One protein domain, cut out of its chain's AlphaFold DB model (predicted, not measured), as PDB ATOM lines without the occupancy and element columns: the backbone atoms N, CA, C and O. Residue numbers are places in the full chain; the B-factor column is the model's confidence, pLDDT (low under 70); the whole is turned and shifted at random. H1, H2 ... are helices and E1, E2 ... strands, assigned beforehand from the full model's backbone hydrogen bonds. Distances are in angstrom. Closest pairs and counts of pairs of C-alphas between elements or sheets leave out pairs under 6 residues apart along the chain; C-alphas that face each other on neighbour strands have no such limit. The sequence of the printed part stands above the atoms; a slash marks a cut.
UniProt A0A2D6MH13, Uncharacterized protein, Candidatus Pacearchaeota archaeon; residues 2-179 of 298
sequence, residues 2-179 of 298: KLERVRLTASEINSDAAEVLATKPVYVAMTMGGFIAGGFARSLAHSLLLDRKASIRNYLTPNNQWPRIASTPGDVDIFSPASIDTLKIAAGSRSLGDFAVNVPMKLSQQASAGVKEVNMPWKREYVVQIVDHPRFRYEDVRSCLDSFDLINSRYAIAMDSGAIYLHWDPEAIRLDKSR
ATOM      1  N   LYS A   2     134.621 156.148 209.208       92.75
ATOM      2  CA  LYS A   2     133.649 157.192 208.828       92.75
ATOM      3  C   LYS A   2     133.971 158.447 209.639       92.75
ATOM      4  O   LYS A   2     133.872 158.404 210.858       92.75
ATOM      5  N   LEU A   3     134.389 159.515 208.965       96.75
ATOM      6  CA  LEU A   3     134.706 160.782 209.620       96.75
ATOM      7  C   LEU A   3     133.439 161.579 209.908       96.75
ATOM      8  O   LEU A   3     132.529 161.636 209.077       96.75
ATOM      9  N   GLU A   4     133.429 162.238 211.057       97.88
ATOM     10  CA  GLU A   4     132.503 163.328 211.345       97.88
ATOM     11  C   GLU A   4     133.149 164.659 210.961       97.88
ATOM     12  O   GLU A   4     134.379 164.775 210.892       97.88
ATOM     13  N   ARG A   5     132.315 165.661 210.663       97.31
ATOM     14  CA  ARG A   5     132.784 167.023 210.419       97.31
ATOM     15  C   ARG A   5     131.793 168.066 210.902       97.31
ATOM     16  O   ARG A   5     130.584 167.856 210.825       97.31
ATOM     17  N   VAL A   6     132.317 169.216 211.306       96.62
ATOM     18  CA  VAL A   6     131.539 170.416 211.627       96.62
ATOM     19  C   VAL A   6     132.142 171.614 210.907       96.62
ATOM     20  O   VAL A   6     133.364 171.718 210.777       96.62
ATOM     21  N   ARG A   7     131.284 172.496 210.395       96.38
ATOM     22  CA  ARG A   7     131.721 173.770 209.823       96.38
ATOM     23  C   ARG A   7     132.171 174.675 210.962       96.38
ATOM     24  O   ARG A   7     131.425 174.842 211.914       96.38
ATOM     25  N   LEU A   8     133.347 175.275 210.831       94.25
ATOM     26  CA  LEU A   8     133.847 176.251 211.789       94.25
ATOM     27  C   LEU A   8     133.369 177.654 211.412       94.25
ATOM     28  O   LEU A   8     133.587 178.129 210.292       94.25
ATOM     29  N   THR A   9     132.723 178.322 212.358       90.31
ATOM     30  CA  THR A   9     132.339 179.733 212.276       90.31
ATOM     31  C   THR A   9     133.393 180.625 212.930       90.31
ATOM     32  O   THR A   9     134.196 180.181 213.751       90.31
ATOM     33  N   ALA A  10     133.380 181.920 212.600       83.12
ATOM     34  CA  ALA A  10     134.302 182.889 213.196       83.12
ATOM     35  C   ALA A  10     134.176 182.972 214.731       83.12
ATOM     36  O   ALA A  10     135.164 183.247 215.401       83.12
ATOM     37  N   SER A  11     132.989 182.711 215.290       82.12
ATOM     38  CA  SER A  11     132.756 182.683 216.740       82.12
ATOM     39  C   SER A  11     133.309 181.438 217.436       82.12
ATOM     40  O   SER A  11     133.579 181.484 218.631       82.12
ATOM     41  N   GLU A  12     133.462 180.326 216.716       81.62
ATOM     42  CA  GLU A  12     133.976 179.063 217.263       81.62
ATOM     43  C   GLU A  12     135.509 179.018 217.230       81.62
ATOM     44  O   GLU A  12     136.157 178.472 218.122       81.62
ATOM     45  N   ILE A  13     136.121 179.622 216.214       82.50
ATOM     46  CA  ILE A  13     137.576 179.671 216.104       82.50
ATOM     47  C   ILE A  13     138.108 180.705 217.102       82.50
ATOM     48  O   ILE A  13     137.945 181.909 216.913       82.50
ATOM     49  N   ASN A  14     138.786 180.246 218.161       84.31
ATOM     50  CA  ASN A  14     139.446 181.166 219.089       84.31
ATOM     51  C   ASN A  14     140.489 182.040 218.366       84.31
ATOM     52  O   ASN A  14     141.031 181.657 217.327       84.31
ATOM     53  N   SER A  15     140.788 183.216 218.922       86.38
ATOM     54  CA  SER A  15     141.627 184.218 218.249       86.38
ATOM     55  C   SER A  15     143.010 183.698 217.848       86.38
ATOM     56  O   SER A  15     143.502 184.052 216.784       86.38
ATOM     57  N   ASP A  16     143.615 182.827 218.660       89.00
ATOM     58  CA  ASP A  16     144.919 182.233 218.356       89.00
ATOM     59  C   ASP A  16     144.839 181.267 217.163       89.00
ATOM     60  O   ASP A  16     145.703 181.284 216.288       89.00
ATOM     61  N   ALA A  17     143.798 180.431 217.094       91.69
ATOM     62  CA  ALA A  17     143.570 179.551 215.951       91.69
ATOM     63  C   ALA A  17     143.234 180.347 214.687       91.69
ATOM     64  O   ALA A  17     143.736 180.013 213.616       91.69
ATOM     65  N   ALA A  18     142.438 181.412 214.806       92.00
ATOM     66  CA  ALA A  18     142.109 182.290 213.687       92.00
ATOM     67  C   ALA A  18     143.373 182.948 213.123       92.00
ATOM     68  O   ALA A  18     143.563 182.974 211.908       92.00
ATOM     69  N   GLU A  19     144.270 183.406 213.999       92.12
ATOM     70  CA  GLU A  19     145.553 183.975 213.598       92.12
ATOM     71  C   GLU A  19     146.415 182.960 212.838       92.12
ATOM     72  O   GLU A  19     146.917 183.271 211.759       92.12
ATOM     73  N   VAL A  20     146.543 181.729 213.350       94.44
ATOM     74  CA  VAL A  20     147.289 180.647 212.681       94.44
ATOM     75  C   VAL A  20     146.707 180.350 211.299       94.44
ATOM     76  O   VAL A  20     147.453 180.298 210.320       94.44
ATOM     77  N   LEU A  21     145.383 180.196 211.206       95.00
ATOM     78  CA  LEU A  21     144.677 179.908 209.952       95.00
ATOM     79  C   LEU A  21     144.806 181.044 208.926       95.00
ATOM     80  O   LEU A  21     144.805 180.783 207.724       95.00
ATOM     81  N   ALA A  22     144.959 182.286 209.388       93.81
ATOM     82  CA  ALA A  22     145.167 183.455 208.538       93.81
ATOM     83  C   ALA A  22     146.621 183.623 208.065       93.81
ATOM     84  O   ALA A  22     146.897 184.460 207.201       93.81
ATOM     85  N   THR A  23     147.576 182.857 208.604       93.69
ATOM     86  CA  THR A  23     148.968 182.976 208.164       93.69
ATOM     87  C   THR A  23     149.140 182.538 206.713       93.69
ATOM     88  O   THR A  23     148.545 181.559 206.268       93.69
ATOM     89  N   LYS A  24     150.007 183.240 205.967       94.00
ATOM     90  CA  LYS A  24     150.209 182.993 204.530       94.00
ATOM     91  C   LYS A  24     150.485 181.515 204.194       94.00
ATOM     92  O   LYS A  24     149.800 181.019 203.304       94.00
ATOM     93  N   PRO A  25     151.410 180.791 204.863       94.62
ATOM     94  CA  PRO A  25     151.671 179.391 204.521       94.62
ATOM     95  C   PRO A  25     150.441 178.499 204.723       94.62
ATOM     96  O   PRO A  25     150.148 177.663 203.876       94.62
ATOM     97  N   VAL A  26     149.691 178.714 205.809       96.12
ATOM     98  CA  VAL A  26     148.481 177.941 206.121       96.12
ATOM     99  C   VAL A  26     147.368 178.246 205.123       96.12
ATOM    100  O   VAL A  26     146.842 177.336 204.486       96.12
ATOM    101  N   TYR A  27     147.049 179.525 204.936       95.12
ATOM    102  CA  TYR A  27     145.980 179.962 204.045       95.12
ATOM    103  C   TYR A  27     146.229 179.546 202.587       95.12
ATOM    104  O   TYR A  27     145.338 179.012 201.924       95.12
ATOM    105  N   VAL A  28     147.454 179.740 202.083       94.88
ATOM    106  CA  VAL A  28     147.820 179.334 200.716       94.88
ATOM    107  C   VAL A  28     147.740 177.818 200.568       94.88
ATOM    108  O   VAL A  28     147.137 177.338 199.613       94.88
ATOM    109  N   ALA A  29     148.269 177.051 201.525       95.56
ATOM    110  CA  ALA A  29     148.173 175.597 201.465       95.56
ATOM    111  C   ALA A  29     146.715 175.123 201.418       95.56
ATOM    112  O   ALA A  29     146.367 174.302 200.572       95.56
ATOM    113  N   MET A  30     145.857 175.664 202.288       96.12
ATOM    114  CA  MET A  30     144.450 175.264 202.368       96.12
ATOM    115  C   MET A  30     143.652 175.638 201.117       96.12
ATOM    116  O   MET A  30     142.838 174.840 200.660       96.12
ATOM    117  N   THR A  31     143.912 176.801 200.513       94.62
ATOM    118  CA  THR A  31     143.246 177.205 199.259       94.62
ATOM    119  C   THR A  31     143.679 176.369 198.057       94.62
ATOM    120  O   THR A  31     142.922 176.240 197.099       94.62
ATOM    121  N   MET A  32     144.859 175.746 198.111       94.69
ATOM    122  CA  MET A  32     145.330 174.803 197.094       94.69
ATOM    123  C   MET A  32     144.800 173.371 197.288       94.69
ATOM    124  O   MET A  32     145.066 172.527 196.439       94.69
ATOM    125  N   GLY A  33     144.063 173.086 198.370       95.31
ATOM    126  CA  GLY A  33     143.568 171.743 198.714       95.31
ATOM    127  C   GLY A  33     144.387 171.015 199.787       95.31
ATOM    128  O   GLY A  33     144.149 169.841 200.061       95.31
ATOM    129  N   GLY A  34     145.358 171.690 200.405       97.12
ATOM    130  CA  GLY A  34     146.029 171.207 201.609       97.12
ATOM    131  C   GLY A  34     145.136 171.283 202.850       97.12
ATOM    132  O   GLY A  34     144.091 171.932 202.869       97.12
ATOM    133  N   PHE A  35     145.556 170.617 203.918       98.19
ATOM    134  CA  PHE A  35     144.809 170.572 205.173       98.19
ATOM    135  C   PHE A  35     145.750 170.391 206.364       98.19
ATOM    136  O   PHE A  35     146.841 169.836 206.240       98.19
ATOM    137  N   ILE A  36     145.324 170.867 207.533       98.44
ATOM    138  CA  ILE A  36     146.053 170.679 208.790       98.44
ATOM    139  C   ILE A  36     145.600 169.363 209.410       98.44
ATOM    140  O   ILE A  36     144.399 169.108 209.444       98.44
ATOM    141  N   ALA A  37     146.503 168.550 209.955       98.38
ATOM    142  CA  ALA A  37     146.118 167.343 210.689       98.38
ATOM    143  C   ALA A  37     146.969 167.123 211.944       98.38
ATOM    144  O   ALA A  37     148.052 167.679 212.085       98.38
ATOM    145  N   GLY A  38     146.471 166.319 212.883       97.25
ATOM    146  CA  GLY A  38     147.222 165.935 214.078       97.25
ATOM    147  C   GLY A  38     147.024 166.877 215.269       97.25
ATOM    148  O   GLY A  38     145.898 167.203 215.652       97.25
ATOM    149  N   GLY A  39     148.128 167.262 215.917       94.62
ATOM    150  CA  GLY A  39     148.117 167.859 217.258       94.62
ATOM    151  C   GLY A  39     147.373 169.192 217.351       94.62
ATOM    152  O   GLY A  39     146.577 169.379 218.271       94.62
ATOM    153  N   PHE A  40     147.581 170.090 216.384       95.88
ATOM    154  CA  PHE A  40     146.904 171.388 216.353       95.88
ATOM    155  C   PHE A  40     145.388 171.241 216.155       95.88
ATOM    156  O   PHE A  40     144.603 171.809 216.916       95.88
ATOM    157  N   ALA A  41     144.973 170.417 215.186       97.25
ATOM    158  CA  ALA A  41     143.564 170.137 214.920       97.25
ATOM    159  C   ALA A  41     142.871 169.508 216.140       97.25
ATOM    160  O   ALA A  41     141.772 169.920 216.513       97.25
ATOM    161  N   ARG A  42     143.550 168.579 216.827       95.62
ATOM    162  CA  ARG A  42     143.078 168.004 218.093       95.62
ATOM    163  C   ARG A  42     142.897 169.066 219.173       95.62
ATOM    164  O   ARG A  42     141.893 169.055 219.877       95.62
ATOM    165  N   SER A  43     143.858 169.976 219.337       93.06
ATOM    166  CA  SER A  43     143.757 171.042 220.337       93.06
ATOM    167  C   SER A  43     142.557 171.956 220.089       93.06
ATOM    168  O   SER A  43     141.874 172.313 221.050       93.06
ATOM    169  N   LEU A  44     142.247 172.268 218.826       93.00
ATOM    170  CA  LEU A  44     141.034 173.008 218.478       93.00
ATOM    171  C   LEU A  44     139.773 172.187 218.787       93.00
ATOM    172  O   LEU A  44     138.869 172.682 219.459       93.00
ATOM    173  N   ALA A  45     139.747 170.909 218.397       94.50
ATOM    174  CA  ALA A  45     138.642 170.002 218.702       94.50
ATOM    175  C   ALA A  45     138.371 169.887 220.209       94.50
ATOM    176  O   ALA A  45     137.219 169.859 220.629       94.50
ATOM    177  N   HIS A  46     139.411 169.871 221.046       91.62
ATOM    178  CA  HIS A  46     139.263 169.815 222.505       91.62
ATOM    179  C   HIS A  46     138.583 171.061 223.067       91.62
ATOM    180  O   HIS A  46     137.773 170.931 223.983       91.62
ATOM    181  N   SER A  47     138.887 172.237 222.512       87.06
ATOM    182  CA  SER A  47     138.226 173.481 222.917       87.06
ATOM    183  C   SER A  47     136.760 173.546 222.490       87.06
ATOM    184  O   SER A  47     135.950 174.107 223.215       87.06
ATOM    185  N   LEU A  48     136.411 172.937 221.353       89.19
ATOM    186  CA  LEU A  48     135.070 173.015 220.770       89.19
ATOM    187  C   LEU A  48     134.126 171.900 221.229       89.19
ATOM    188  O   LEU A  48     132.968 172.149 221.537       89.19
ATOM    189  N   LEU A  49     134.608 170.657 221.237       88.69
ATOM    190  CA  LEU A  49     133.765 169.461 221.339       88.69
ATOM    191  C   LEU A  49     133.806 168.804 222.720       88.69
ATOM    192  O   LEU A  49     132.938 167.997 223.048       88.69
ATOM    193  N   LEU A  50     134.841 169.091 223.513       84.31
ATOM    194  CA  LEU A  50     135.060 168.464 224.821       84.31
ATOM    195  C   LEU A  50     134.941 169.446 225.989       84.31
ATOM    196  O   LEU A  50     135.201 169.038 227.119       84.31
ATOM    197  N   ASP A  51     134.615 170.713 225.709       75.25
ATOM    198  CA  ASP A  51     134.595 171.821 226.677       75.25
ATOM    199  C   ASP A  51     135.851 171.851 227.571       75.25
ATOM    200  O   ASP A  51     135.845 172.157 228.766       75.25
ATOM    201  N   ARG A  52     136.992 171.462 226.991       77.81
ATOM    202  CA  ARG A  52     138.273 171.570 227.677       77.81
ATOM    203  C   ARG A  52     138.748 172.993 227.482       77.81
ATOM    204  O   ARG A  52     138.780 173.483 226.357       77.81
ATOM    205  N   LYS A  53     139.248 173.622 228.550       68.69
ATOM    206  CA  LYS A  53     140.005 174.889 228.484       68.69
ATOM    207  C   LYS A  53     141.376 174.691 227.804       68.69
ATOM    208  O   LYS A  53     142.417 175.081 228.333       68.69
ATOM    209  N   ALA A  54     141.396 174.019 226.654       73.19
ATOM    210  CA  ALA A  54     142.558 173.805 225.819       73.19
ATOM    211  C   ALA A  54     142.898 175.128 225.131       73.19
ATOM    212  O   ALA A  54     142.168 175.615 224.273       73.19
ATOM    213  N   SER A  55     144.015 175.728 225.531       82.00
ATOM    214  CA  SER A  55     144.518 176.942 224.898       82.00
ATOM    215  C   SER A  55     145.426 176.571 223.729       82.00
ATOM    216  O   SER A  55     146.448 175.905 223.915       82.00
ATOM    217  N   ILE A  56     145.073 177.041 222.531       87.75
ATOM    218  CA  ILE A  56     145.905 176.918 221.326       87.75
ATOM    219  C   ILE A  56     147.264 177.587 221.548       87.75
ATOM    220  O   ILE A  56     148.301 177.005 221.234       87.75
ATOM    221  N   ARG A  57     147.286 178.755 222.196       87.00
ATOM    222  CA  ARG A  57     148.526 179.424 222.596       87.00
ATOM    223  C   ARG A  57     149.369 178.606 223.568       87.00
ATOM    224  O   ARG A  57     150.583 178.599 223.400       87.00
ATOM    225  N   ASN A  58     148.780 177.879 224.518       83.75
ATOM    226  CA  ASN A  58     149.550 176.968 225.377       83.75
ATOM    227  C   ASN A  58     150.056 175.732 224.618       83.75
ATOM    228  O   ASN A  58     151.116 175.216 224.956       83.75
ATOM    229  N   TYR A  59     149.325 175.255 223.605       87.88
ATOM    230  CA  TYR A  59     149.800 174.179 222.732       87.88
ATOM    231  C   TYR A  59     151.021 174.625 221.920       87.88
ATOM    232  O   TYR A  59     152.029 173.924 221.924       87.88
ATOM    233  N   LEU A  60     150.942 175.786 221.263       87.88
ATOM    234  CA  LEU A  60     151.995 176.300 220.381       87.88
ATOM    235  C   LEU A  60     153.167 176.921 221.141       87.88
ATOM    236  O   LEU A  60     154.307 176.811 220.720       87.88
ATOM    237  N   THR A  61     152.888 177.614 222.240       83.69
ATOM    238  CA  THR A  61     153.849 178.481 222.934       83.69
ATOM    239  C   THR A  61     153.659 178.370 224.452       83.69
ATOM    240  O   THR A  61     153.201 179.316 225.103       83.69
ATOM    241  N   PRO A  62     153.933 177.193 225.038       76.75
ATOM    242  CA  PRO A  62     153.698 176.959 226.453       76.75
ATOM    243  C   PRO A  62     154.490 177.942 227.320       76.75
ATOM    244  O   PRO A  62     155.695 178.125 227.152       76.75
ATOM    245  N   ASN A  63     153.809 178.582 228.272       67.94
ATOM    246  CA  ASN A  63     154.474 179.416 229.264       67.94
ATOM    247  C   ASN A  63     155.220 178.519 230.256       67.94
ATOM    248  O   ASN A  63     154.592 177.806 231.036       67.94
ATOM    249  N   ASN A  64     156.548 178.624 230.298       59.28
ATOM    250  CA  ASN A  64     157.420 177.911 231.245       59.28
ATOM    251  C   ASN A  64     157.219 178.315 232.730       59.28
ATOM    252  O   ASN A  64     158.079 178.044 233.561       59.28
ATOM    253  N   GLN A  65     156.118 178.985 233.086       49.03
ATOM    254  CA  GLN A  65     155.888 179.563 234.415       49.03
ATOM    255  C   GLN A  65     155.170 178.638 235.412       49.03
ATOM    256  O   GLN A  65     154.993 179.032 236.560       49.03
ATOM    257  N   TRP A  66     154.781 177.417 235.030       37.34
ATOM    258  CA  TRP A  66     154.192 176.453 235.970       37.34
ATOM    259  C   TRP A  66     155.140 175.273 236.228       37.34
ATOM    260  O   TRP A  66     155.533 174.579 235.283       37.34
ATOM    261  N   PRO A  67     155.539 175.021 237.491       39.81
ATOM    262  CA  PRO A  67     156.613 174.096 237.797       39.81
ATOM    263  C   PRO A  67     156.057 172.675 237.762       39.81
ATOM    264  O   PRO A  67     155.516 172.224 238.765       39.81
ATOM    265  N   ARG A  68     156.136 171.989 236.611       41.44
ATOM    266  CA  ARG A  68     156.230 170.507 236.518       41.44
ATOM    267  C   ARG A  68     156.206 169.934 235.106       41.44
ATOM    268  O   ARG A  68     156.491 168.752 234.959       41.44
ATOM    269  N   ILE A  69     155.908 170.713 234.069       47.59
ATOM    270  CA  ILE A  69     155.825 170.165 232.714       47.59
ATOM    271  C   ILE A  69     156.486 171.134 231.737       47.59
ATOM    272  O   ILE A  69     155.841 172.040 231.218       47.59
ATOM    273  N   ALA A  70     157.778 170.929 231.466       47.44
ATOM    274  CA  ALA A  70     158.413 171.473 230.271       47.44
ATOM    275  C   ALA A  70     157.737 170.823 229.055       47.44
ATOM    276  O   ALA A  70     158.166 169.780 228.564       47.44
ATOM    277  N   SER A  71     156.594 171.367 228.642       60.38
ATOM    278  CA  SER A  71     155.907 170.892 227.450       60.38
ATOM    279  C   SER A  71     156.674 171.402 226.241       60.38
ATOM    280  O   SER A  71     156.944 172.594 226.110       60.38
ATOM    281  N   THR A  72     157.086 170.483 225.372       69.81
ATOM    282  CA  THR A  72     157.639 170.865 224.077       69.81
ATOM    283  C   THR A  72     156.542 171.600 223.300       69.81
ATOM    284  O   THR A  72     155.422 171.071 223.233       69.81
ATOM    285  N   PRO A  73     156.834 172.788 222.737       83.06
ATOM    286  CA  PRO A  73     155.943 173.473 221.811       83.06
ATOM    287  C   PRO A  73     155.360 172.511 220.778       83.06
ATOM    288  O   PRO A  73     156.051 171.621 220.274       83.06
ATOM    289  N   GLY A  74     154.069 172.655 220.509       87.06
ATOM    290  CA  GLY A  74     153.413 172.005 219.390       87.06
ATOM    291  C   GLY A  74     153.735 172.688 218.063       87.06
ATOM    292  O   GLY A  74     154.124 173.852 218.011       87.06
ATOM    293  N   ASP A  75     153.524 171.937 216.999       92.88
ATOM    294  CA  ASP A  75     153.634 172.306 215.596       92.88
ATOM    295  C   ASP A  75     152.250 172.347 214.928       92.88
ATOM    296  O   ASP A  75     151.251 171.848 215.467       92.88
ATOM    297  N   VAL A  76     152.199 172.987 213.758       96.94
ATOM    298  CA  VAL A  76     151.054 172.981 212.839       96.94
ATOM    299  C   VAL A  76     151.452 172.200 211.590       96.94
ATOM    300  O   VAL A  76     152.152 172.730 210.729       96.94
ATOM    301  N   ASP A  77     151.011 170.949 211.496       97.44
ATOM    302  CA  ASP A  77     151.356 170.055 210.389       97.44
ATOM    303  C   ASP A  77     150.383 170.218 209.221       97.44
ATOM    304  O   ASP A  77     149.182 169.972 209.363       97.44
ATOM    305  N   ILE A  78     150.902 170.609 208.058       97.88
ATOM    306  CA  ILE A  78     150.144 170.781 206.819       97.88
ATOM    307  C   ILE A  78     150.452 169.629 205.870       97.88
ATOM    308  O   ILE A  78     151.579 169.478 205.399       97.88
ATOM    309  N   PHE A  79     149.416 168.874 205.530       98.00
ATOM    310  CA  PHE A  79     149.440 167.791 204.556       98.00
ATOM    311  C   PHE A  79     148.786 168.241 203.251       98.00
ATOM    312  O   PHE A  79     148.031 169.215 203.213       98.00
ATOM    313  N   SER A  80     149.113 167.571 202.149       96.62
ATOM    314  CA  SER A  80     148.504 167.874 200.851       96.62
ATOM    315  C   SER A  80     148.619 166.718 199.847       96.62
ATOM    316  O   SER A  80     149.510 165.873 200.001       96.62
ATOM    317  N   PRO A  81     147.764 166.704 198.807       96.25
ATOM    318  CA  PRO A  81     147.875 165.818 197.646       96.25
ATOM    319  C   PRO A  81     149.215 165.925 196.920       96.25
ATOM    320  O   PRO A  81     149.866 166.974 196.947       96.25
ATOM    321  N   ALA A  82     149.633 164.881 196.205       94.44
ATOM    322  CA  ALA A  82     150.906 164.903 195.469       94.44
ATOM    323  C   ALA A  82     150.948 165.973 194.355       94.44
ATOM    324  O   ALA A  82     152.024 166.427 193.979       94.44
ATOM    325  N   SER A  83     149.784 166.410 193.871       92.81
ATOM    326  CA  SER A  83     149.630 167.444 192.838       92.81
ATOM    327  C   SER A  83     149.974 168.868 193.301       92.81
ATOM    328  O   SER A  83     150.203 169.743 192.465       92.81
ATOM    329  N   ILE A  84     150.021 169.124 194.613       92.56
ATOM    330  CA  ILE A  84     150.327 170.451 195.162       92.56
ATOM    331  C   ILE A  84     151.840 170.646 195.270       92.56
ATOM    332  O   ILE A  84     152.515 169.959 196.033       92.56
ATOM    333  N   ASP A  85     152.356 171.658 194.578       89.56
ATOM    334  CA  ASP A  85     153.744 172.099 194.706       89.56
ATOM    335  C   ASP A  85     153.955 172.864 196.025       89.56
ATOM    336  O   ASP A  85     153.559 174.024 196.173       89.56
ATOM    337  N   THR A  86     154.581 172.204 196.999       87.56
ATOM    338  CA  THR A  86     154.840 172.761 198.333       87.56
ATOM    339  C   THR A  86     155.873 173.878 198.345       87.56
ATOM    340  O   THR A  86     155.829 174.715 199.247       87.56
ATOM    341  N   LEU A  87     156.754 173.959 197.342       84.00
ATOM    342  CA  LEU A  87     157.757 175.024 197.248       84.00
ATOM    343  C   LEU A  87     157.105 176.390 197.002       84.00
ATOM    344  O   LEU A  87     157.652 177.421 197.393       84.00
ATOM    345  N   LYS A  88     155.904 176.405 196.411       85.06
ATOM    346  CA  LYS A  88     155.095 177.623 196.241       85.06
ATOM    347  C   LYS A  88     154.453 178.109 197.540       85.06
ATOM    348  O   LYS A  88     154.043 179.266 197.610       85.06
ATOM    349  N   ILE A  89     154.358 177.250 198.556       85.62
ATOM    350  CA  ILE A  89     153.721 177.573 199.836       85.62
ATOM    351  C   ILE A  89     154.701 178.347 200.722       85.62
ATOM    352  O   ILE A  89     154.372 179.433 201.204       85.62
ATOM    353  N   ALA A  90     155.901 177.798 200.936       85.31
ATOM    354  CA  ALA A  90     156.933 178.423 201.757       85.31
ATOM    355  C   ALA A  90     158.319 177.790 201.552       85.31
ATOM    356  O   ALA A  90     158.442 176.622 201.197       85.31
ATOM    357  N   ALA A  91     159.360 178.561 201.879       86.81
ATOM    358  CA  ALA A  91     160.726 178.077 202.058       86.81
ATOM    359  C   ALA A  91     161.084 178.060 203.553       86.81
ATOM    360  O   ALA A  91     160.598 178.891 204.325       86.81
ATOM    361  N   GLY A  92     161.941 177.128 203.967       89.44
ATOM    362  CA  GLY A  92     162.293 176.940 205.373       89.44
ATOM    363  C   GLY A  92     163.369 175.878 205.582       89.44
ATOM    364  O   GLY A  92     163.973 175.392 204.625       89.44
ATOM    365  N   SER A  93     163.623 175.518 206.839       90.81
ATOM    366  CA  SER A  93     164.591 174.469 207.188       90.81
ATOM    367  C   SER A  93     163.946 173.083 207.137       90.81
ATOM    368  O   SER A  93     162.738 172.951 207.288       90.81
ATOM    369  N   ARG A  94     164.722 172.015 206.930       89.94
ATOM    370  CA  ARG A  94     164.175 170.648 206.989       89.94
ATOM    371  C   ARG A  94     163.870 170.236 208.430       89.94
ATOM    372  O   ARG A  94     164.610 170.561 209.359       89.94
ATOM    373  N   SER A  95     162.784 169.491 208.608       87.31
ATOM    374  CA  SER A  95     162.471 168.797 209.861       87.31
ATOM    375  C   SER A  95     163.518 167.727 210.191       87.31
ATOM    376  O   SER A  95     164.242 167.244 209.323       87.31
ATOM    377  N   LEU A  96     163.601 167.323 211.464       79.62
ATOM    378  CA  LEU A  96     164.593 166.342 211.931       79.62
ATOM    379  C   LEU A  96     164.495 164.993 211.193       79.62
ATOM    380  O   LEU A  96     165.516 164.342 210.972       79.62
ATOM    381  N   GLY A  97     163.270 164.588 210.842       77.94
ATOM    382  CA  GLY A  97     162.981 163.376 210.073       77.94
ATOM    383  C   GLY A  97     162.951 163.591 208.559       77.94
ATOM    384  O   GLY A  97     162.546 162.683 207.844       77.94
ATOM    385  N   ASP A  98     163.334 164.782 208.093       84.50
ATOM    386  CA  ASP A  98     163.435 165.150 206.681       84.50
ATOM    387  C   ASP A  98     162.148 164.919 205.865       84.50
ATOM    388  O   ASP A  98     162.187 164.686 204.660       84.50
ATOM    389  N   PHE A  99     160.983 164.995 206.516       89.25
ATOM    390  CA  PHE A  99     159.683 164.744 205.881       89.25
ATOM    391  C   PHE A  99     158.874 166.017 205.579       89.25
ATOM    392  O   PHE A  99     157.826 165.949 204.934       89.25
ATOM    393  N   ALA A 100     159.339 167.156 206.087       93.38
ATOM    394  CA  ALA A 100     158.653 168.441 206.028       93.38
ATOM    395  C   ALA A 100     159.624 169.626 206.040       93.38
ATOM    396  O   ALA A 100     160.722 169.529 206.608       93.38
ATOM    397  N   VAL A 101     159.164 170.755 205.495       94.62
ATOM    398  CA  VAL A 101     159.774 172.085 205.621       94.62
ATOM    399  C   VAL A 101     159.203 172.797 206.849       94.62
ATOM    400  O   VAL A 101     158.001 173.029 206.942       94.62
ATOM    401  N   ASN A 102     160.072 173.179 207.778       94.69
ATOM    402  CA  ASN A 102     159.762 173.990 208.946       94.69
ATOM    403  C   ASN A 102     159.759 175.477 208.583       94.69
ATOM    404  O   ASN A 102     160.788 176.038 208.192       94.69
ATOM    405  N   VAL A 103     158.624 176.129 208.807       94.44
ATOM    406  CA  VAL A 103     158.438 177.569 208.643       94.44
ATOM    407  C   VAL A 103     158.212 178.179 210.030       94.44
ATOM    408  O   VAL A 103     157.168 177.927 210.638       94.44
ATOM    409  N   PRO A 104     159.182 178.932 210.581       92.75
ATOM    410  CA  PRO A 104     159.025 179.565 211.882       92.75
ATOM    411  C   PRO A 104     158.031 180.726 211.793       92.75
ATOM    412  O   PRO A 104     158.131 181.592 210.925       92.75
ATOM    413  N   MET A 105     157.088 180.752 212.726       91.69
ATOM    414  CA  MET A 105     155.996 181.713 212.801       91.69
ATOM    415  C   MET A 105     155.932 182.340 214.192       91.69
ATOM    416  O   MET A 105     156.514 181.838 215.153       91.69
ATOM    417  N   LYS A 106     155.217 183.458 214.312       87.62
ATOM    418  CA  LYS A 106     155.012 184.183 215.573       87.62
ATOM    419  C   LYS A 106     153.526 184.358 215.805       87.62
ATOM    420  O   LYS A 106     152.810 184.665 214.859       87.62
ATOM    421  N   LEU A 107     153.096 184.163 217.048       82.56
ATOM    422  CA  LEU A 107     151.773 184.595 217.486       82.56
ATOM    423  C   LEU A 107     151.840 186.053 217.930       82.56
ATOM    424  O   LEU A 107     152.783 186.461 218.620       82.56
ATOM    425  N   SER A 108     150.813 186.819 217.587       77.69
ATOM    426  CA  SER A 108     150.632 188.181 218.041       77.69
ATOM    427  C   SER A 108     150.555 188.193 219.567       77.69
ATOM    428  O   SER A 108     149.974 187.313 220.227       77.69
ATOM    429  N   GLN A 109     151.200 189.189 220.165       66.12
ATOM    430  CA  GLN A 109     150.952 189.505 221.558       66.12
ATOM    431  C   GLN A 109     149.623 190.249 221.587       66.12
ATOM    432  O   GLN A 109     149.574 191.443 221.307       66.12
ATOM    433  N   GLN A 110     148.528 189.557 221.898       56.09
ATOM    434  CA  GLN A 110     147.368 190.283 222.388       56.09
ATOM    435  C   GLN A 110     147.810 190.942 223.692       56.09
ATOM    436  O   GLN A 110     148.146 190.254 224.657       56.09
ATOM    437  N   ALA A 111     147.900 192.272 223.679       41.47
ATOM    438  CA  ALA A 111     148.119 193.054 224.877       41.47
ATOM    439  C   ALA A 111     146.946 192.758 225.812       41.47
ATOM    440  O   ALA A 111     145.850 193.285 225.634       41.47
ATOM    441  N   SER A 112     147.151 191.869 226.784       41.69
ATOM    442  CA  SER A 112     146.255 191.775 227.927       41.69
ATOM    443  C   SER A 112     146.204 193.172 228.530       41.69
ATOM    444  O   SER A 112     147.204 193.637 229.079       41.69
ATOM    445  N   ALA A 113     145.081 193.867 228.342       37.72
ATOM    446  CA  ALA A 113     144.875 195.225 228.816       37.72
ATOM    447  C   ALA A 113     145.328 195.326 230.283       37.72
ATOM    448  O   ALA A 113     144.734 194.712 231.166       37.72
ATOM    449  N   GLY A 114     146.428 196.045 230.528       41.25
ATOM    450  CA  GLY A 114     146.936 196.328 231.873       41.25
ATOM    451  C   GLY A 114     148.205 195.592 232.317       41.25
ATOM    452  O   GLY A 114     148.772 195.981 233.337       41.25
ATOM    453  N   VAL A 115     148.724 194.603 231.580       43.66
ATOM    454  CA  VAL A 115     150.049 194.035 231.899       43.66
ATOM    455  C   VAL A 115     151.099 194.818 231.120       43.66
ATOM    456  O   VAL A 115     151.284 194.587 229.928       43.66
ATOM    457  N   LYS A 116     151.763 195.772 231.793       40.75
ATOM    458  CA  LYS A 116     152.984 196.418 231.279       40.75
ATOM    459  C   LYS A 116     153.884 195.337 230.696       40.75
ATOM    460  O   LYS A 116     154.076 194.317 231.356       40.75
ATOM    461  N   GLU A 117     154.405 195.579 229.493       40.72
ATOM    462  CA  GLU A 117     155.401 194.749 228.820       40.72
ATOM    463  C   GLU A 117     156.523 194.398 229.800       40.72
ATOM    464  O   GLU A 117     157.500 195.125 229.977       40.72
ATOM    465  N   VAL A 118     156.385 193.266 230.484       42.88
ATOM    466  CA  VAL A 118     157.535 192.620 231.084       42.88
ATOM    467  C   VAL A 118     158.297 192.136 229.871       42.88
ATOM    468  O   VAL A 118     157.816 191.235 229.185       42.88
ATOM    469  N   ASN A 119     159.418 192.799 229.577       39.41
ATOM    470  CA  ASN A 119     160.441 192.365 228.635       39.41
ATOM    471  C   ASN A 119     160.701 190.869 228.847       39.41
ATOM    472  O   ASN A 119     161.531 190.468 229.657       39.41
ATOM    473  N   MET A 120     159.934 190.038 228.153       45.47
ATOM    474  CA  MET A 120     160.123 188.607 228.061       45.47
ATOM    475  C   MET A 120     160.958 188.441 226.796       45.47
ATOM    476  O   MET A 120     160.408 188.544 225.701       45.47
ATOM    477  N   PRO A 121     162.284 188.238 226.906       41.94
ATOM    478  CA  PRO A 121     163.197 188.235 225.759       41.94
ATOM    479  C   PRO A 121     162.944 187.086 224.766       41.94
ATOM    480  O   PRO A 121     163.582 187.012 223.719       41.94
ATOM    481  N   TRP A 122     161.992 186.200 225.056       49.34
ATOM    482  CA  TRP A 122     161.660 185.035 224.251       49.34
ATOM    483  C   TRP A 122     160.410 185.326 223.420       49.34
ATOM    484  O   TRP A 122     159.278 185.255 223.907       49.34
ATOM    485  N   LYS A 123     160.615 185.662 222.143       53.03
ATOM    486  CA  LYS A 123     159.537 185.678 221.148       53.03
ATOM    487  C   LYS A 123     158.888 184.290 221.144       53.03
ATOM    488  O   LYS A 123     159.576 183.283 221.009       53.03
ATOM    489  N   ARG A 124     157.569 184.245 221.344       66.50
ATOM    490  CA  ARG A 124     156.768 183.015 221.332       66.50
ATOM    491  C   ARG A 124     156.622 182.527 219.889       66.50
ATOM    492  O   ARG A 124     155.642 182.828 219.211       66.50
ATOM    493  N   GLU A 125     157.668 181.870 219.412       84.88
ATOM    494  CA  GLU A 125     157.735 181.289 218.078       84.88
ATOM    495  C   GLU A 125     157.116 179.887 218.082       84.88
ATOM    496  O   GLU A 125     157.268 179.130 219.040       84.88
ATOM    497  N   TYR A 126     156.404 179.559 217.008       90.44
ATOM    498  CA  TYR A 126     155.906 178.214 216.726       90.44
ATOM    499  C   TYR A 126     156.311 177.814 215.309       90.44
ATOM    500  O   TYR A 126     156.781 178.645 214.532       90.44
ATOM    501  N   VAL A 127     156.148 176.540 214.965       93.62
ATOM    502  CA  VAL A 127     156.542 176.023 213.652       93.62
ATOM    503  C   VAL A 127     155.312 175.550 212.892       93.62
ATOM    504  O   VAL A 127     154.507 174.780 213.414       93.62
ATOM    505  N   VAL A 128     155.193 175.994 211.643       96.19
ATOM    506  CA  VAL A 128     154.333 175.362 210.640       96.19
ATOM    507  C   VAL A 128     155.192 174.371 209.860       96.19
ATOM    508  O   VAL A 128     156.237 174.749 209.332       96.19
ATOM    509  N   GLN A 129     154.780 173.108 209.800       96.12
ATOM    510  CA  GLN A 129     155.459 172.061 209.041       96.12
ATOM    511  C   GLN A 129     154.711 171.804 207.736       96.12
ATOM    512  O   GLN A 129     153.603 171.276 207.744       96.12
ATOM    513  N   ILE A 130     155.314 172.160 206.603       96.81
ATOM    514  CA  ILE A 130     154.789 171.813 205.278       96.81
ATOM    515  C   ILE A 130     155.299 170.417 204.925       96.81
ATOM    516  O   ILE A 130     156.466 170.255 204.567       96.81
ATOM    517  N   VAL A 131     154.443 169.405 205.061       95.69
ATOM    518  CA  VAL A 131     154.792 168.004 204.805       95.69
ATOM    519  C   VAL A 131     154.882 167.773 203.303       95.69
ATOM    520  O   VAL A 131     153.875 167.792 202.597       95.69
ATOM    521  N   ASP A 132     156.091 167.547 202.802       93.62
ATOM    522  CA  ASP A 132     156.389 167.479 201.369       93.62
ATOM    523  C   ASP A 132     157.002 166.147 200.926       93.62
ATOM    524  O   ASP A 132     157.137 165.892 199.732       93.62
ATOM    525  N   HIS A 133     157.325 165.259 201.862       91.75
ATOM    526  CA  HIS A 133     157.857 163.951 201.515       91.75
ATOM    527  C   HIS A 133     156.777 163.073 200.851       91.75
ATOM    528  O   HIS A 133     155.718 162.884 201.456       91.75
ATOM    529  N   PRO A 134     157.041 162.447 199.682       91.50
ATOM    530  CA  PRO A 134     156.029 161.776 198.850       91.50
ATOM    531  C   PRO A 134     155.126 160.782 199.586       91.50
ATOM    532  O   PRO A 134     153.927 160.723 199.345       91.50
ATOM    533  N   ARG A 135     155.688 160.029 200.537       89.19
ATOM    534  CA  ARG A 135     154.949 159.056 201.363       89.19
ATOM    535  C   ARG A 135     153.841 159.673 202.224       89.19
ATOM    536  O   ARG A 135     152.873 158.994 202.543       89.19
ATOM    537  N   PHE A 136     154.024 160.914 202.655       92.69
ATOM    538  CA  PHE A 136     153.106 161.611 203.553       92.69
ATOM    539  C   PHE A 136     152.271 162.649 202.792       92.69
ATOM    540  O   PHE A 136     151.768 163.604 203.379       92.69
ATOM    541  N   ARG A 137     152.140 162.460 201.475       95.19
ATOM    542  CA  ARG A 137     151.225 163.195 200.609       95.19
ATOM    543  C   ARG A 137     149.952 162.375 200.483       95.19
ATOM    544  O   ARG A 137     150.008 161.199 200.140       95.19
ATOM    545  N   TYR A 138     148.822 162.990 200.789       96.75
ATOM    546  CA  TYR A 138     147.536 162.307 200.842       96.75
ATOM    547  C   TYR A 138     146.523 163.090 200.026       96.75
ATOM    548  O   TYR A 138     146.407 164.302 200.196       96.75
ATOM    549  N   GLU A 139     145.787 162.383 199.173       95.81
ATOM    550  CA  GLU A 139     144.761 162.983 198.313       95.81
ATOM    551  C   GLU A 139     143.592 163.560 199.118       95.81
ATOM    552  O   GLU A 139     142.961 164.528 198.706       95.81
ATOM    553  N   ASP A 140     143.322 162.994 200.294       96.50
ATOM    554  CA  ASP A 140     142.210 163.406 201.134       96.50
ATOM    555  C   ASP A 140     142.513 163.257 202.636       96.50
ATOM    556  O   ASP A 140     143.430 162.545 203.066       96.50
ATOM    557  N   VAL A 141     141.692 163.934 203.446       98.00
ATOM    558  CA  VAL A 141     141.786 163.940 204.913       98.00
ATOM    559  C   VAL A 141     141.715 162.530 205.495       98.00
ATOM    560  O   VAL A 141     142.481 162.205 206.398       98.00
ATOM    561  N   ARG A 142     140.814 161.674 205.008       97.62
ATOM    562  CA  ARG A 142     140.616 160.333 205.571       97.62
ATOM    563  C   ARG A 142     141.855 159.474 205.368       97.62
ATOM    564  O   ARG A 142     142.325 158.885 206.338       97.62
ATOM    565  N   SER A 143     142.406 159.467 204.159       97.12
ATOM    566  CA  SER A 143     143.647 158.762 203.830       97.12
ATOM    567  C   SER A 143     144.815 159.222 204.713       97.12
ATOM    568  O   SER A 143     145.596 158.397 205.190       97.12
ATOM    569  N   CYS A 144     144.899 160.525 205.010       97.88
ATOM    570  CA  CYS A 144     145.880 161.057 205.957       97.88
ATOM    571  C   CYS A 144     145.648 160.557 207.390       97.88
ATOM    572  O   CYS A 144     146.575 160.055 208.025       97.88
ATOM    573  N   LEU A 145     144.424 160.649 207.910       98.06
ATOM    574  CA  LEU A 145     144.132 160.253 209.290       98.06
ATOM    575  C   LEU A 145     144.282 158.735 209.515       98.06
ATOM    576  O   LEU A 145     144.752 158.315 210.576       98.06
ATOM    577  N   ASP A 146     143.978 157.912 208.506       96.44
ATOM    578  CA  ASP A 146     144.217 156.458 208.514       96.44
ATOM    579  C   ASP A 146     145.731 156.111 208.538       96.44
ATOM    580  O   ASP A 146     146.123 154.980 208.848       96.44
ATOM    581  N   SER A 147     146.614 157.081 208.266       95.00
ATOM    582  CA  SER A 147     148.072 156.908 208.324       95.00
ATOM    583  C   SER A 147     148.693 157.119 209.708       95.00
ATOM    584  O   SER A 147     149.840 156.720 209.928       95.00
ATOM    585  N   PHE A 148     147.972 157.744 210.642       96.38
ATOM    586  CA  PHE A 148     148.491 157.991 211.984       96.38
ATOM    587  C   PHE A 148     148.592 156.705 212.797       96.38
ATOM    588  O   PHE A 148     147.823 155.768 212.615       96.38
ATOM    589  N   ASP A 149     149.562 156.667 213.705       96.25
ATOM    590  CA  ASP A 149     149.796 155.539 214.605       96.25
ATOM    591  C   ASP A 149     148.898 155.565 215.837       96.25
ATOM    592  O   ASP A 149     148.516 154.509 216.340       96.25
ATOM    593  N   LEU A 150     148.518 156.760 216.288       98.12
ATOM    594  CA  LEU A 150     147.582 156.968 217.383       98.12
ATOM    595  C   LEU A 150     146.229 157.441 216.859       98.12
ATOM    596  O   LEU A 150     146.150 158.454 216.158       98.12
ATOM    597  N   ILE A 151     145.158 156.775 217.292       98.12
ATOM    598  CA  ILE A 151     143.776 157.182 217.004       98.12
ATOM    599  C   ILE A 151     143.526 158.587 217.558       98.12
ATOM    600  O   ILE A 151     142.924 159.418 216.887       98.12
ATOM    601  N   ASN A 152     144.082 158.911 218.730       97.75
ATOM    602  CA  ASN A 152     143.967 160.238 219.338       97.75
ATOM    603  C   ASN A 152     144.509 161.375 218.456       97.75
ATOM    604  O   ASN A 152     144.201 162.526 218.729       97.75
ATOM    605  N   SER A 153     145.312 161.101 217.424       96.69
ATOM    606  CA  SER A 153     145.799 162.130 216.494       96.69
ATOM    607  C   SER A 153     144.849 162.373 215.313       96.69
ATOM    608  O   SER A 153     145.130 163.243 214.493       96.69
ATOM    609  N   ARG A 154     143.741 161.628 215.190       98.25
ATOM    610  CA  ARG A 154     142.861 161.633 214.009       98.25
ATOM    611  C   ARG A 154     141.889 162.810 213.973       98.25
ATOM    612  O   ARG A 154     140.671 162.645 214.010       98.25
ATOM    613  N   TYR A 155     142.464 163.996 213.861       98.44
ATOM    614  CA  TYR A 155     141.776 165.268 213.708       98.44
ATOM    615  C   TYR A 155     142.390 166.028 212.539       98.44
ATOM    616  O   TYR A 155     143.611 166.009 212.370       98.44
ATOM    617  N   ALA A 156     141.563 166.723 211.766       98.62
ATOM    618  CA  ALA A 156     142.028 167.571 210.678       98.62
ATOM    619  C   ALA A 156     141.182 168.831 210.518       98.62
ATOM    620  O   ALA A 156     140.002 168.841 210.851       98.62
ATOM    621  N   ILE A 157     141.783 169.885 209.978       98.38
ATOM    622  CA  ILE A 157     141.112 171.113 209.565       98.38
ATOM    623  C   ILE A 157     141.333 171.262 208.064       98.38
ATOM    624  O   ILE A 157     142.476 171.343 207.612       98.38
ATOM    625  N   ALA A 158     140.250 171.301 207.299       97.75
ATOM    626  CA  ALA A 158     140.291 171.393 205.845       97.75
ATOM    627  C   ALA A 158     139.372 172.509 205.345       97.75
ATOM    628  O   ALA A 158     138.421 172.898 206.027       97.75
ATOM    629  N   MET A 159     139.665 173.028 204.153       96.50
ATOM    630  CA  MET A 159     138.791 173.962 203.453       96.50
ATOM    631  C   MET A 159     138.013 173.215 202.368       96.50
ATOM    632  O   MET A 159     138.600 172.494 201.570       96.50
ATOM    633  N   ASP A 160     136.700 173.407 202.334       93.94
ATOM    634  CA  ASP A 160     135.802 172.869 201.314       93.94
ATOM    635  C   ASP A 160     134.876 173.997 200.856       93.94
ATOM    636  O   ASP A 160     134.163 174.602 201.663       93.94
ATOM    637  N   SER A 161     134.925 174.315 199.558       91.56
ATOM    638  CA  SER A 161     134.078 175.338 198.931       91.56
ATOM    639  C   SER A 161     134.146 176.708 199.634       91.56
ATOM    640  O   SER A 161     133.140 177.390 199.815       91.56
ATOM    641  N   GLY A 162     135.345 177.094 200.089       91.50
ATOM    642  CA  GLY A 162     135.604 178.347 200.811       91.50
ATOM    643  C   GLY A 162     135.200 178.348 202.293       91.50
ATOM    644  O   GLY A 162     135.454 179.330 202.989       91.50
ATOM    645  N   ALA A 163     134.606 177.268 202.806       95.31
ATOM    646  CA  ALA A 163     134.303 177.101 204.224       95.31
ATOM    647  C   ALA A 163     135.337 176.200 204.909       95.31
ATOM    648  O   ALA A 163     135.841 175.248 204.317       95.31
ATOM    649  N   ILE A 164     135.646 176.489 206.173       96.75
ATOM    650  CA  ILE A 164     136.577 175.694 206.978       96.75
ATOM    651  C   ILE A 164     135.785 174.655 207.776       96.75
ATOM    652  O   ILE A 164     134.771 174.982 208.395       96.75
ATOM    653  N   TYR A 165     136.266 173.416 207.783       97.81
ATOM    654  CA  TYR A 165     135.680 172.302 208.518       97.81
ATOM    655  C   TYR A 165     136.709 171.659 209.440       97.81
ATOM    656  O   TYR A 165     137.855 171.437 209.048       97.81
ATOM    657  N   LEU A 166     136.275 171.308 210.648       97.94
ATOM    658  CA  LEU A 166     136.985 170.383 211.524       97.94
ATOM    659  C   LEU A 166     136.458 168.973 211.254       97.94
ATOM    660  O   LEU A 166     135.251 168.753 211.306       97.94
ATOM    661  N   HIS A 167     137.360 168.035 211.000       98.44
ATOM    662  CA  HIS A 167     137.100 166.618 210.776       98.44
ATOM    663  C   HIS A 167     137.706 165.788 211.908       98.44
ATOM    664  O   HIS A 167     138.810 166.093 212.367       98.44
ATOM    665  N   TRP A 168     137.030 164.719 212.328       98.44
ATOM    666  CA  TRP A 168     137.569 163.802 213.335       98.44
ATOM    667  C   TRP A 168     137.071 162.364 213.182       98.44
ATOM    668  O   TRP A 168     136.007 162.102 212.615       98.44
ATOM    669  N   ASP A 169     137.865 161.436 213.716       98.25
ATOM    670  CA  ASP A 169     137.435 160.073 214.030       98.25
ATOM    671  C   ASP A 169     136.597 160.097 215.324       98.25
ATOM    672  O   ASP A 169     137.117 160.530 216.361       98.25
ATOM    673  N   PRO A 170     135.328 159.644 215.326       97.69
ATOM    674  CA  PRO A 170     134.524 159.555 216.550       97.69
ATOM    675  C   PRO A 170     135.220 158.772 217.671       97.69
ATOM    676  O   PRO A 170     135.080 159.108 218.851       97.69
ATOM    677  N   GLU A 171     136.031 157.776 217.311       97.75
ATOM    678  CA  GLU A 171     136.800 156.993 218.274       97.75
ATOM    679  C   GLU A 171     137.902 157.824 218.947       97.75
ATOM    680  O   GLU A 171     138.159 157.659 220.140       97.75
ATOM    681  N   ALA A 172     138.498 158.791 218.241       97.88
ATOM    682  CA  ALA A 172     139.474 159.710 218.829       97.88
ATOM    683  C   ALA A 172     138.841 160.571 219.931       97.88
ATOM    684  O   ALA A 172     139.433 160.741 220.998       97.88
ATOM    685  N   ILE A 173     137.611 161.049 219.712       96.50
ATOM    686  CA  ILE A 173     136.844 161.792 220.720       96.50
ATOM    687  C   ILE A 173     136.500 160.897 221.910       96.50
ATOM    688  O   ILE A 173     136.635 161.329 223.059       96.50
ATOM    689  N   ARG A 174     136.078 159.649 221.664       97.38
ATOM    690  CA  ARG A 174     135.777 158.679 222.728       97.38
ATOM    691  C   ARG A 174     136.999 158.435 223.617       97.38
ATOM    692  O   ARG A 174     136.888 158.530 224.839       97.38
ATOM    693  N   LEU A 175     138.153 158.178 223.007       97.69
ATOM    694  CA  LEU A 175     139.426 157.949 223.694       97.69
ATOM    695  C   LEU A 175     139.922 159.190 224.433       97.69
ATOM    696  O   LEU A 175     140.382 159.104 225.569       97.69
ATOM    697  N   ASP A 176     139.783 160.369 223.825       96.19
ATOM    698  CA  ASP A 176     140.154 161.613 224.483       96.19
ATOM    699  C   ASP A 176     139.265 161.884 225.702       96.19
ATOM    700  O   ASP A 176     139.794 162.308 226.731       96.19
ATOM    701  N   LYS A 177     137.957 161.583 225.638       95.44
ATOM    702  CA  LYS A 177     137.036 161.640 226.791       95.44
ATOM    703  C   LYS A 177     137.435 160.659 227.893       95.44
ATOM    704  O   LYS A 177     137.468 161.066 229.052       95.44
ATOM    705  N   SER A 178     137.787 159.418 227.545       96.38
ATOM    706  CA  SER A 178     138.264 158.423 228.517       96.38
ATOM    707  C   SER A 178     139.714 158.636 228.957       96.38
ATOM    708  O   SER A 178     140.173 157.946 229.865       96.38
ATOM    709  N   ARG A 179     140.420 159.613 228.366       95.62
ATOM    710  CA  ARG A 179     141.825 159.958 228.644       95.62
ATOM    711  C   ARG A 179     142.773 158.780 228.410       95.62
ATOM    712  O   ARG A 179     143.758 158.632 229.127       95.62
TER     713      ARG A 179
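What this domain is: This is residues 2 to 179 of the 298 residues of an uncharacterized protein of Candidatus Pacearchaeota archaeon (UniProt A0A2D6MH13). What is the main picture? A strongly twisted sheet of seven strands runs through the domain; H2 and H3 pack on one face of it, H5 packs on E2 and E6, and two loops, residues 64 to 69 and 111 to 122, stick out. What is it made of? The printed part has 178 residues, with six named helices and seven named strands along the chain as E1 H1 H2 E2 H3 H4 E3 E4 E5 H5 E6 E7 H6; the class is mixed, helices and strands, with under half of the residues in named elements. The sheet is mixed, in the order E1 E7 E6 E2 E3 E5 E4, and the whole is compact, with a radius of gyration of the C-alphas of 16.2 A and spans of 48 by 39 by 32 A.

Where its parts are: Where are the strands? They are E1, residues 4 to 7, from C-alpha 4 at (132.503, 163.328, 211.345); E7, 163 to 168, 16.4 A long; E6, 155 to 160, 15.7 A; E2, 35 to 37; E3, 75 to 79; E5, 125 to 131, 19.0 A; and E4, 100 to 106, 18.8 A. Where are the helices? They are H1, residues 15 to 22; H2, 24 to 31; H3, 39 to 49, 15.0 A long; H4, 56 to 60; H5, 141 to 145; and H6, 170 to 178, ending with C-alpha 178 at (138.264, 158.423, 228.517).

How they stand to each other: How are the strands paired? E3 and E5 are parallel, with N 78 and O 129 2.8 A apart; E4 and E5 form a hairpin, with N 103 and O 128 2.8 A apart, and E6 and E7 another, with N 158 and O 165 3.0 A apart. E5, H5 and E6 make a split strand-helix-strand unit, two strands of one sheet that are not neighbours, with a helix between them along the chain and E2 and E3 between them in the sheet, and its crossover is right-handed. Which helices are on the sheet? H2 and H3 on one face make two layers with it, helices and strands; the closest C-alphas of H3 and E6 are those of Ala 41 and Ala 156, 5.2 A apart, and those of H2 and E6 are Met 30 and Met 159, 5.9 A. H5 is only just over E6, with 3 C-alphas falling on it, at a height over the sheet of 7.5 A, while H1, H4 and H6 only graze the sheet. How do the helices meet? H3 and H4 touch, the C-alphas of Ser 43 and Ile 56 being closest at 6.3 A, and H2 and H5 are apart. In each of the six helices every O i to N i+4 pair is within hydrogen-bond range.

The domain as a whole: How large is it? The two C-alphas farthest apart, those of Lys 2 and Lys 116, are 49.2 A apart, and the printed part has no cut. Which links are long? They are H4 to E3, E3 to E4 and E4 to E5. Where is confidence low? The pLDDT is under 70 at residue 53 and residues 63 to 72 and 109 to 124.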